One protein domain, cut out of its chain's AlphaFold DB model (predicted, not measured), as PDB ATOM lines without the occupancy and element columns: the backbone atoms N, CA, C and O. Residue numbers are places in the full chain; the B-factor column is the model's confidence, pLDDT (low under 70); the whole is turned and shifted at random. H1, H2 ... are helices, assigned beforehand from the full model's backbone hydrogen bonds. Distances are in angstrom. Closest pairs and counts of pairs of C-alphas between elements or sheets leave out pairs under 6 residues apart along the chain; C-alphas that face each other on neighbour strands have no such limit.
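AT A GLANCE: This is residues 58 to 123 of the 244 residues of an uncharacterized protein of Pirellulales bacterium (UniProt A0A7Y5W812). One long helix, H4, packs on the short helix H1 and crosses it on a slant, while H2 follows H1 in much the same direction and H3 folds back the opposite way. The end of H2 and the start of the next link, residues 76 to 81, stick out. The printed part has 66 residues, with four named helices in the order H1, H2, H3, H4 and no named strand: all helix. It is elongated, spanning 40 by 23 by 17 A, yet only just compact, close to loose, with a radius of gyration of the C-alphas of 12.6 A.

IN THESE COORDINATES: Find C-alpha 59 at (123.656, 118.339, 145.235), where H1, residues 59 to 66, begins. Next come H2, residues 69 to 77, and H3, residues 87 to 96, which is 14.3 A long from first to last C-alpha. H4, residues 102 to 122, runs 30.6 A to C-alpha 122 at (110.993, 110.250, 131.502).

HOW THE PARTS SIT: Look first at Gly 60 and Tyr 113, the closest C-alphas of H1 and H4 at 4.3 A; the two helices touch, with residues 108 to 116 of H4 alone, at a steep tilt of 40 degrees, the same way. H2 and H3 are close but not clearly touching, 7.0 A between the C-alphas of Trp 70 and Leu 89, at a shallow tilt of 13 degrees, opposite ways. H3 and H4 are near each other, with 5 pairs of C-alphas within 10 A. Every O i to N i+4 pair is within hydrogen-bond range in H2, H3 and H4, and 3 of 4 in H1.

THE WHOLE: The C-alphas of Trp 80 and Thr 101 are the farthest apart, 40.0 A. The printed part has no cut and no long link. Its mean pLDDT is 93.2, and no printed residue is under 70.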
ATOM      1  N   HIS A  58     124.285 117.755 149.282       90.75
ATOM      2  CA  HIS A  58     122.907 118.174 148.999       90.75
ATOM      3  C   HIS A  58     122.715 118.491 147.505       90.75
ATOM      4  O   HIS A  58     121.714 119.089 147.087       90.75
ATOM      5  N   GLY A  59     123.703 118.138 146.678       92.88
ATOM      6  CA  GLY A  59     123.656 118.339 145.235       92.88
ATOM      7  C   GLY A  59     122.501 117.562 144.605       92.88
ATOM      8  O   GLY A  59     121.754 118.112 143.801       92.88
ATOM      9  N   GLY A  60     122.285 116.321 145.025       95.50
ATOM     10  CA  GLY A  60     121.180 115.489 144.573       95.50
ATOM     11  C   GLY A  60     119.843 116.130 144.897       95.50
ATOM     12  O   GLY A  60     119.020 116.307 144.000       95.50
ATOM     13  N   TYR A  61     119.643 116.570 146.144       95.31
ATOM     14  CA  TYR A  61     118.379 117.195 146.548       95.31
ATOM     15  C   TYR A  61     118.085 118.479 145.763       95.31
ATOM     16  O   TYR A  61     116.972 118.681 145.286       95.31
ATOM     17  N   THR A  62     119.089 119.335 145.554       95.12
ATOM     18  CA  THR A  62     118.913 120.556 144.743       95.12
ATOM     19  C   THR A  62     118.633 120.265 143.265       95.12
ATOM     20  O   THR A  62     117.945 121.054 142.612       95.12
ATOM     21  N   LEU A  63     119.123 119.140 142.733       97.56
ATOM     22  CA  LEU A  63     118.782 118.665 141.394       97.56
ATOM     23  C   LEU A  63     117.349 118.117 141.341       97.56
ATOM     24  O   LEU A  63     116.617 118.438 140.405       97.56
ATOM     25  N   LEU A  64     116.943 117.326 142.337       97.94
ATOM     26  CA  LEU A  64     115.599 116.760 142.463       97.94
ATOM     27  C   LEU A  64     114.540 117.844 142.625       97.94
ATOM     28  O   LEU A  64     113.531 117.821 141.925       97.94
ATOM     29  N   LEU A  65     114.790 118.834 143.483       96.62
ATOM     30  CA  LEU A  65     113.898 119.974 143.688       96.62
ATOM     31  C   LEU A  65     113.572 120.684 142.368       96.62
ATOM     32  O   LEU A  65     112.459 121.157 142.169       96.62
ATOM     33  N   ALA A  66     114.528 120.703 141.445       96.69
ATOM     34  CA  ALA A  66     114.368 121.279 140.121       96.69
ATOM     35  C   ALA A  66     113.792 120.298 139.091       96.69
ATOM     36  O   ALA A  66     113.256 120.720 138.073       96.69
ATOM     37  N   ASN A  67     113.913 118.993 139.301       98.06
ATOM     38  CA  ASN A  67     113.592 117.998 138.286       98.06
ATOM     39  C   ASN A  67     112.834 116.823 138.902       98.06
ATOM     40  O   ASN A  67     113.346 115.711 138.973       98.06
ATOM     41  N   ASN A  68     111.594 117.073 139.312       97.81
ATOM     42  CA  ASN A  68     110.682 116.071 139.858       97.81
ATOM     43  C   ASN A  68     109.300 116.151 139.174       97.81
ATOM     44  O   ASN A  68     108.999 117.170 138.541       97.81
ATOM     45  N   PRO A  69     108.459 115.105 139.296       97.12
ATOM     46  CA  PRO A  69     107.155 115.059 138.638       97.12
ATOM     47  C   PRO A  69     106.220 116.198 139.049       97.12
ATOM     48  O   PRO A  69     105.572 116.790 138.191       97.12
ATOM     49  N   TRP A  70     106.179 116.538 140.340       96.56
ATOM     50  CA  TRP A  70     105.281 117.576 140.843       96.56
ATOM     51  C   TRP A  70     105.666 118.962 140.313       96.56
ATOM     52  O   TRP A  70     104.805 119.729 139.892       96.56
ATOM     53  N   PHE A  71     106.967 119.254 140.240       96.25
ATOM     54  CA  PHE A  71     107.456 120.504 139.667       96.25
ATOM     55  C   PHE A  71     107.108 120.620 138.185       96.25
ATOM     56  O   PHE A  71     106.673 121.675 137.732       96.25
ATOM     57  N   TYR A  72     107.273 119.538 137.423       96.38
ATOM     58  CA  TYR A  72     106.927 119.541 136.000       96.38
ATOM     59  C   TYR A  72     105.424 119.709 135.795       96.38
ATOM     60  O   TYR A  72     105.019 120.480 134.934       96.38
ATOM     61  N   HIS A  73     104.608 119.082 136.641       95.25
ATOM     62  CA  HIS A  73     103.164 119.281 136.644       95.25
ATOM     63  C   HIS A  73     102.776 120.741 136.931       95.25
ATOM     64  O   HIS A  73     101.915 121.296 136.257       95.25
ATOM     65  N   HIS A  74     103.436 121.409 137.884       94.31
ATOM     66  CA  HIS A  74     103.215 122.840 138.137       94.31
ATOM     67  C   HIS A  74     103.641 123.728 136.975       94.31
ATOM     68  O   HIS A  74     103.002 124.739 136.716       94.31
ATOM     69  N   LEU A  75     104.710 123.371 136.268       94.25
ATOM     70  CA  LEU A  75     105.115 124.106 135.072       94.25
ATOM     71  C   LEU A  75     104.124 123.948 133.911       94.25
ATOM     72  O   LEU A  75     104.023 124.858 133.096       94.25
ATOM     73  N   ASP A  76     103.428 122.815 133.840       93.44
ATOM     74  CA  ASP A  76     102.458 122.503 132.788       93.44
ATOM     75  C   ASP A  76     101.069 123.097 133.076       93.44
ATOM     76  O   ASP A  76     100.452 123.712 132.210       93.44
ATOM     77  N   GLN A  77     100.588 122.967 134.316       90.56
ATOM     78  CA  GLN A  77      99.215 123.329 134.694       90.56
ATOM     79  C   GLN A  77      99.111 124.564 135.593       90.56
ATOM     80  O   GLN A  77      98.030 125.131 135.760       90.56
ATOM     81  N   GLY A  78     100.210 124.962 136.234       82.81
ATOM     82  CA  GLY A  78     100.216 126.035 137.218       82.81
ATOM     83  C   GLY A  78     100.120 127.425 136.580       82.81
ATOM     84  O   GLY A  78     100.529 127.631 135.434       82.81
ATOM     85  N   PRO A  79      99.626 128.433 137.323       81.69
ATOM     86  CA  PRO A  79      99.602 129.801 136.832       81.69
ATOM     87  C   PRO A  79     101.015 130.309 136.540       81.69
ATOM     88  O   PRO A  79     101.967 130.061 137.289       81.69
ATOM     89  N   TRP A  80     101.146 131.106 135.481       74.50
ATOM     90  CA  TRP A  80     102.418 131.728 135.129       74.50
ATOM     91  C   TRP A  80     102.979 132.550 136.305       74.50
ATOM     92  O   TRP A  80     102.310 133.435 136.838       74.50
ATOM     93  N   ARG A  81     104.231 132.270 136.697       76.31
ATOM     94  CA  ARG A  81     104.943 132.873 137.851       76.31
ATOM     95  C   ARG A  81     104.327 132.595 139.228       76.31
ATOM     96  O   ARG A  81     104.731 133.248 140.193       76.31
ATOM     97  N   ALA A  82     103.417 131.630 139.351       82.31
ATOM     98  CA  ALA A  82     103.039 131.119 140.661       82.31
ATOM     99  C   ALA A  82     104.263 130.517 141.359       82.31
ATOM    100  O   ALA A  82     105.104 129.858 140.735       82.31
ATOM    101  N   VAL A  83     104.362 130.759 142.666       86.12
ATOM    102  CA  VAL A  83     105.384 130.128 143.501       86.12
ATOM    103  C   VAL A  83     105.173 128.621 143.446       86.12
ATOM    104  O   VAL A  83     104.049 128.161 143.598       86.12
ATOM    105  N   TRP A  84     106.250 127.877 143.212       89.81
ATOM    106  CA  TRP A  84     106.256 126.417 143.259       89.81
ATOM    107  C   TRP A  84     105.958 125.932 144.691       89.81
ATOM    108  O   TRP A  84     106.807 126.155 145.565       89.81
ATOM    109  N   PRO A  85     104.797 125.294 144.953       89.94
ATOM    110  CA  PRO A  85     104.533 124.666 146.240       89.94
ATOM    111  C   PRO A  85     105.311 123.351 146.306       89.94
ATOM    112  O   PRO A  85     105.098 122.440 145.517       89.94
ATOM    113  N   ALA A  86     106.272 123.256 147.222       91.88
ATOM    114  CA  ALA A  86     107.124 122.072 147.343       91.88
ATOM    115  C   ALA A  86     106.575 121.044 148.348       91.88
ATOM    116  O   ALA A  86     107.317 120.157 148.764       91.88
ATOM    117  N   ASP A  87     105.322 121.177 148.784       93.81
ATOM    118  CA  ASP A  87     104.771 120.434 149.920       93.81
ATOM    119  C   ASP A  87     104.711 118.928 149.656       93.81
ATOM    120  O   ASP A  87     105.204 118.149 150.472       93.81
ATOM    121  N   GLU A  88     104.221 118.508 148.491       94.62
ATOM    122  CA  GLU A  88     104.151 117.097 148.104       94.62
ATOM    123  C   GLU A  88     105.547 116.484 147.984       94.62
ATOM    124  O   GLU A  88     105.793 115.382 148.478       94.62
ATOM    125  N   LEU A  89     106.491 117.221 147.384       96.19
ATOM    126  CA  LEU A  89     107.887 116.797 147.307       96.19
ATOM    127  C   LEU A  89     108.490 116.659 148.709       96.19
ATOM    128  O   LEU A  89     109.187 115.684 148.973       96.19
ATOM    129  N   ASN A  90     108.236 117.616 149.602       94.69
ATOM    130  CA  ASN A  90     108.768 117.612 150.962       94.69
ATOM    131  C   ASN A  90     108.211 116.437 151.773       94.69
ATOM    132  O   ASN A  90     108.977 115.739 152.436       94.69
ATOM    133  N   GLN A  91     106.901 116.189 151.701       95.31
ATOM    134  CA  GLN A  91     106.259 115.050 152.362       95.31
ATOM    135  C   GLN A  91     106.815 113.726 151.832       95.31
ATOM    136  O   GLN A  91     107.240 112.867 152.609       95.31
ATOM    137  N   TRP A  92     106.898 113.591 150.506       95.75
ATOM    138  CA  TRP A  92     107.506 112.432 149.861       95.75
ATOM    139  C   TRP A  92     108.966 112.244 150.290       95.75
ATOM    140  O   TRP A  92     109.368 111.134 150.639       95.75
ATOM    141  N   TRP A  93     109.745 113.324 150.349       95.19
ATOM    142  CA  TRP A  93     111.152 113.292 150.733       95.19
ATOM    143  C   TRP A  93     111.345 112.826 152.173       95.19
ATOM    144  O   TRP A  93     112.152 111.932 152.433       95.19
ATOM    145  N   VAL A  94     110.571 113.383 153.107       93.31
ATOM    146  CA  VAL A  94     110.613 113.000 154.525       93.31
ATOM    147  C   VAL A  94     110.209 111.537 154.710       93.31
ATOM    148  O   VAL A  94     110.855 110.833 155.475       93.31
ATOM    149  N   SER A  95     109.211 111.042 153.970       93.81
ATOM    150  CA  SER A  95     108.792 109.634 154.069       93.81
ATOM    151  C   SER A  95     109.828 108.617 153.563       93.81
ATOM    152  O   SER A  95     109.754 107.445 153.924       93.81
ATOM    153  N   ARG A  96     110.790 109.039 152.731       92.12
ATOM    154  CA  ARG A  96     111.785 108.150 152.102       92.12
ATOM    155  C   ARG A  96     113.202 108.314 152.623       92.12
ATOM    156  O   ARG A  96     114.065 107.502 152.290       92.12
ATOM    157  N   THR A  97     113.455 109.359 153.399       92.38
ATOM    158  CA  THR A  97     114.790 109.654 153.908       92.38
ATOM    159  C   THR A  97     114.806 109.580 155.419       92.38
ATOM    160  O   THR A  97     114.040 110.240 156.116       92.38
ATOM    161  N   SER A  98     115.713 108.759 155.935       85.19
ATOM    162  CA  SER A  98     116.068 108.777 157.345       85.19
ATOM    163  C   SER A  98     117.057 109.914 157.595       85.19
ATOM    164  O   SER A  98     117.811 110.311 156.706       85.19
ATOM    165  N   ARG A  99     117.039 110.464 158.807       80.25
ATOM    166  CA  ARG A  99     118.032 111.430 159.283       80.25
ATOM    167  C   ARG A  99     118.614 110.887 160.575       80.25
ATOM    168  O   ARG A  99     117.853 110.426 161.420       80.25
ATOM    169  N   GLY A 100     119.927 110.974 160.743       79.50
ATOM    170  CA  GLY A 100     120.555 110.569 162.000       79.50
ATOM    171  C   GLY A 100     122.033 110.238 161.882       79.50
ATOM    172  O   GLY A 100     122.765 110.445 162.845       79.50
ATOM    173  N   THR A 101     122.486 109.789 160.709       89.31
ATOM    174  CA  THR A 101     123.894 109.438 160.483       89.31
ATOM    175  C   THR A 101     124.470 110.090 159.218       89.31
ATOM    176  O   THR A 101     123.711 110.453 158.314       89.31
ATOM    177  N   PRO A 102     125.808 110.221 159.113       89.00
ATOM    178  CA  PRO A 102     126.462 110.653 157.874       89.00
ATOM    179  C   PRO A 102     126.129 109.758 156.668       89.00
ATOM    180  O   PRO A 102     125.979 110.252 155.551       89.00
ATOM    181  N   ASP A 103     125.955 108.451 156.884       91.25
ATOM    182  CA  ASP A 103     125.595 107.502 155.824       91.25
ATOM    183  C   ASP A 103     124.175 107.727 155.295       91.25
ATOM    184  O   ASP A 103     123.938 107.606 154.089       91.25
ATOM    185  N   ASP A 104     123.235 108.098 156.168       92.69
ATOM    186  CA  ASP A 104     121.873 108.453 155.757       92.69
ATOM    187  C   ASP A 104     121.875 109.678 154.838       92.69
ATOM    188  O   ASP A 104     121.159 109.696 153.837       92.69
ATOM    189  N   GLU A 105     122.717 110.673 155.131       92.44
ATOM    190  CA  GLU A 105     122.869 111.874 154.308       92.44
ATOM    191  C   GLU A 105     123.400 111.533 152.909       92.44
ATOM    192  O   GLU A 105     122.824 111.955 151.904       92.44
ATOM    193  N   LEU A 106     124.445 110.702 152.818       94.25
ATOM    194  CA  LEU A 106     124.985 110.259 151.528       94.25
ATOM    195  C   LEU A 106     123.980 109.415 150.737       94.25
ATOM    196  O   LEU A 106     123.873 109.552 149.516       94.25
ATOM    197  N   ARG A 107     123.249 108.524 151.414       94.44
ATOM    198  CA  ARG A 107     122.200 107.710 150.789       94.44
ATOM    199  C   ARG A 107     121.061 108.573 150.269       94.44
ATOM    200  O   ARG A 107     120.603 108.342 149.151       94.44
ATOM    201  N   ALA A 108     120.631 109.563 151.047       95.19
ATOM    202  CA  ALA A 108     119.621 110.519 150.628       95.19
ATOM    203  C   ALA A 108     120.100 111.287 149.386       95.19
ATOM    204  O   ALA A 108     119.398 111.311 148.380       95.19
ATOM    205  N   ASP A 109     121.322 111.824 149.387       95.50
ATOM    206  CA  ASP A 109     121.856 112.556 148.232       95.50
ATOM    207  C   ASP A 109     121.868 111.700 146.951       95.50
ATOM    208  O   ASP A 109     121.423 112.149 145.889       95.50
ATOM    209  N   ARG A 110     122.283 110.428 147.054       95.56
ATOM    210  CA  ARG A 110     122.248 109.468 145.933       95.56
ATOM    211  C   ARG A 110     120.828 109.198 145.444       95.56
ATOM    212  O   ARG A 110     120.589 109.295 144.240       95.56
ATOM    213  N   LEU A 111     119.891 108.935 146.356       96.75
ATOM    214  CA  LEU A 111     118.483 108.721 146.018       96.75
ATOM    215  C   LEU A 111     117.904 109.927 145.266       96.75
ATOM    216  O   LEU A 111     117.243 109.761 144.242       96.75
ATOM    217  N   ALA A 112     118.192 111.153 145.715       97.50
ATOM    218  CA  ALA A 112     117.731 112.347 145.013       97.50
ATOM    219  C   ALA A 112     118.325 112.470 143.606       97.50
ATOM    220  O   ALA A 112     117.603 112.817 142.670       97.50
ATOM    221  N   TYR A 113     119.616 112.173 143.429       97.69
ATOM    222  CA  TYR A 113     120.221 112.141 142.097       97.69
ATOM    223  C   TYR A 113     119.544 111.118 141.183       97.69
ATOM    224  O   TYR A 113     119.296 111.418 140.012       97.69
ATOM    225  N   GLU A 114     119.270 109.919 141.688       98.12
ATOM    226  CA  GLU A 114     118.623 108.847 140.933       98.12
ATOM    227  C   GLU A 114     117.215 109.241 140.491       98.12
ATOM    228  O   GLU A 114     116.899 109.137 139.304       98.12
ATOM    229  N   GLU A 115     116.414 109.777 141.407       98.19
ATOM    230  CA  GLU A 115     115.029 110.183 141.157       98.19
ATOM    231  C   GLU A 115     114.960 111.383 140.205       98.19
ATOM    232  O   GLU A 115     114.189 111.376 139.241       98.19
ATOM    233  N   ALA A 116     115.857 112.361 140.370       98.38
ATOM    234  CA  ALA A 116     115.957 113.493 139.456       98.38
ATOM    235  C   ALA A 116     116.331 113.043 138.036       98.38
ATOM    236  O   ALA A 116     115.694 113.430 137.054       98.38
ATOM    237  N   ARG A 117     117.348 112.180 137.905       98.56
ATOM    238  CA  ARG A 117     117.783 111.638 136.605       98.56
ATOM    239  C   ARG A 117     116.707 110.766 135.972       98.56
ATOM    240  O   ARG A 117     116.528 110.815 134.757       98.56
ATOM    241  N   ALA A 118     115.994 109.967 136.765       98.44
ATOM    242  CA  ALA A 118     114.871 109.174 136.285       98.44
ATOM    243  C   ALA A 118     113.765 110.075 135.725       98.44
ATOM    244  O   ALA A 118     113.289 109.820 134.621       98.44
ATOM    245  N   ASN A 119     113.414 111.158 136.420       98.44
ATOM    246  CA  ASN A 119     112.410 112.106 135.947       98.44
ATOM    247  C   ASN A 119     112.844 112.844 134.667       98.44
ATOM    248  O   ASN A 119     112.069 112.915 133.716       98.44
ATOM    249  N   ILE A 120     114.101 113.303 134.593       98.56
ATOM    250  CA  ILE A 120     114.664 113.933 133.382       98.56
ATOM    251  C   ILE A 120     114.570 112.987 132.179       98.56
ATOM    252  O   ILE A 120     114.166 113.403 131.097       98.56
ATOM    253  N   ARG A 121     114.905 111.702 132.364       98.50
ATOM    254  CA  ARG A 121     114.815 110.692 131.296       98.50
ATOM    255  C   ARG A 121     113.377 110.399 130.871       98.50
ATOM    256  O   ARG A 121     113.152 110.126 129.700       98.50
ATOM    257  N   ARG A 122     112.421 110.446 131.803       98.38
ATOM    258  CA  ARG A 122     110.993 110.250 131.502       98.38
ATOM    259  C   ARG A 122     110.401 111.426 130.724       98.38
ATOM    260  O   ARG A 122     109.533 111.203 129.891       98.38
ATOM    261  N   GLN A 123     110.851 112.657 130.986       98.12
ATOM    262  CA  GLN A 123     110.292 113.869 130.374       98.12
ATOM    263  C   GLN A 123     111.384 114.864 129.918       98.12
ATOM    264  O   GLN A 123     111.510 115.957 130.479       98.12
TER     265      GLN A 123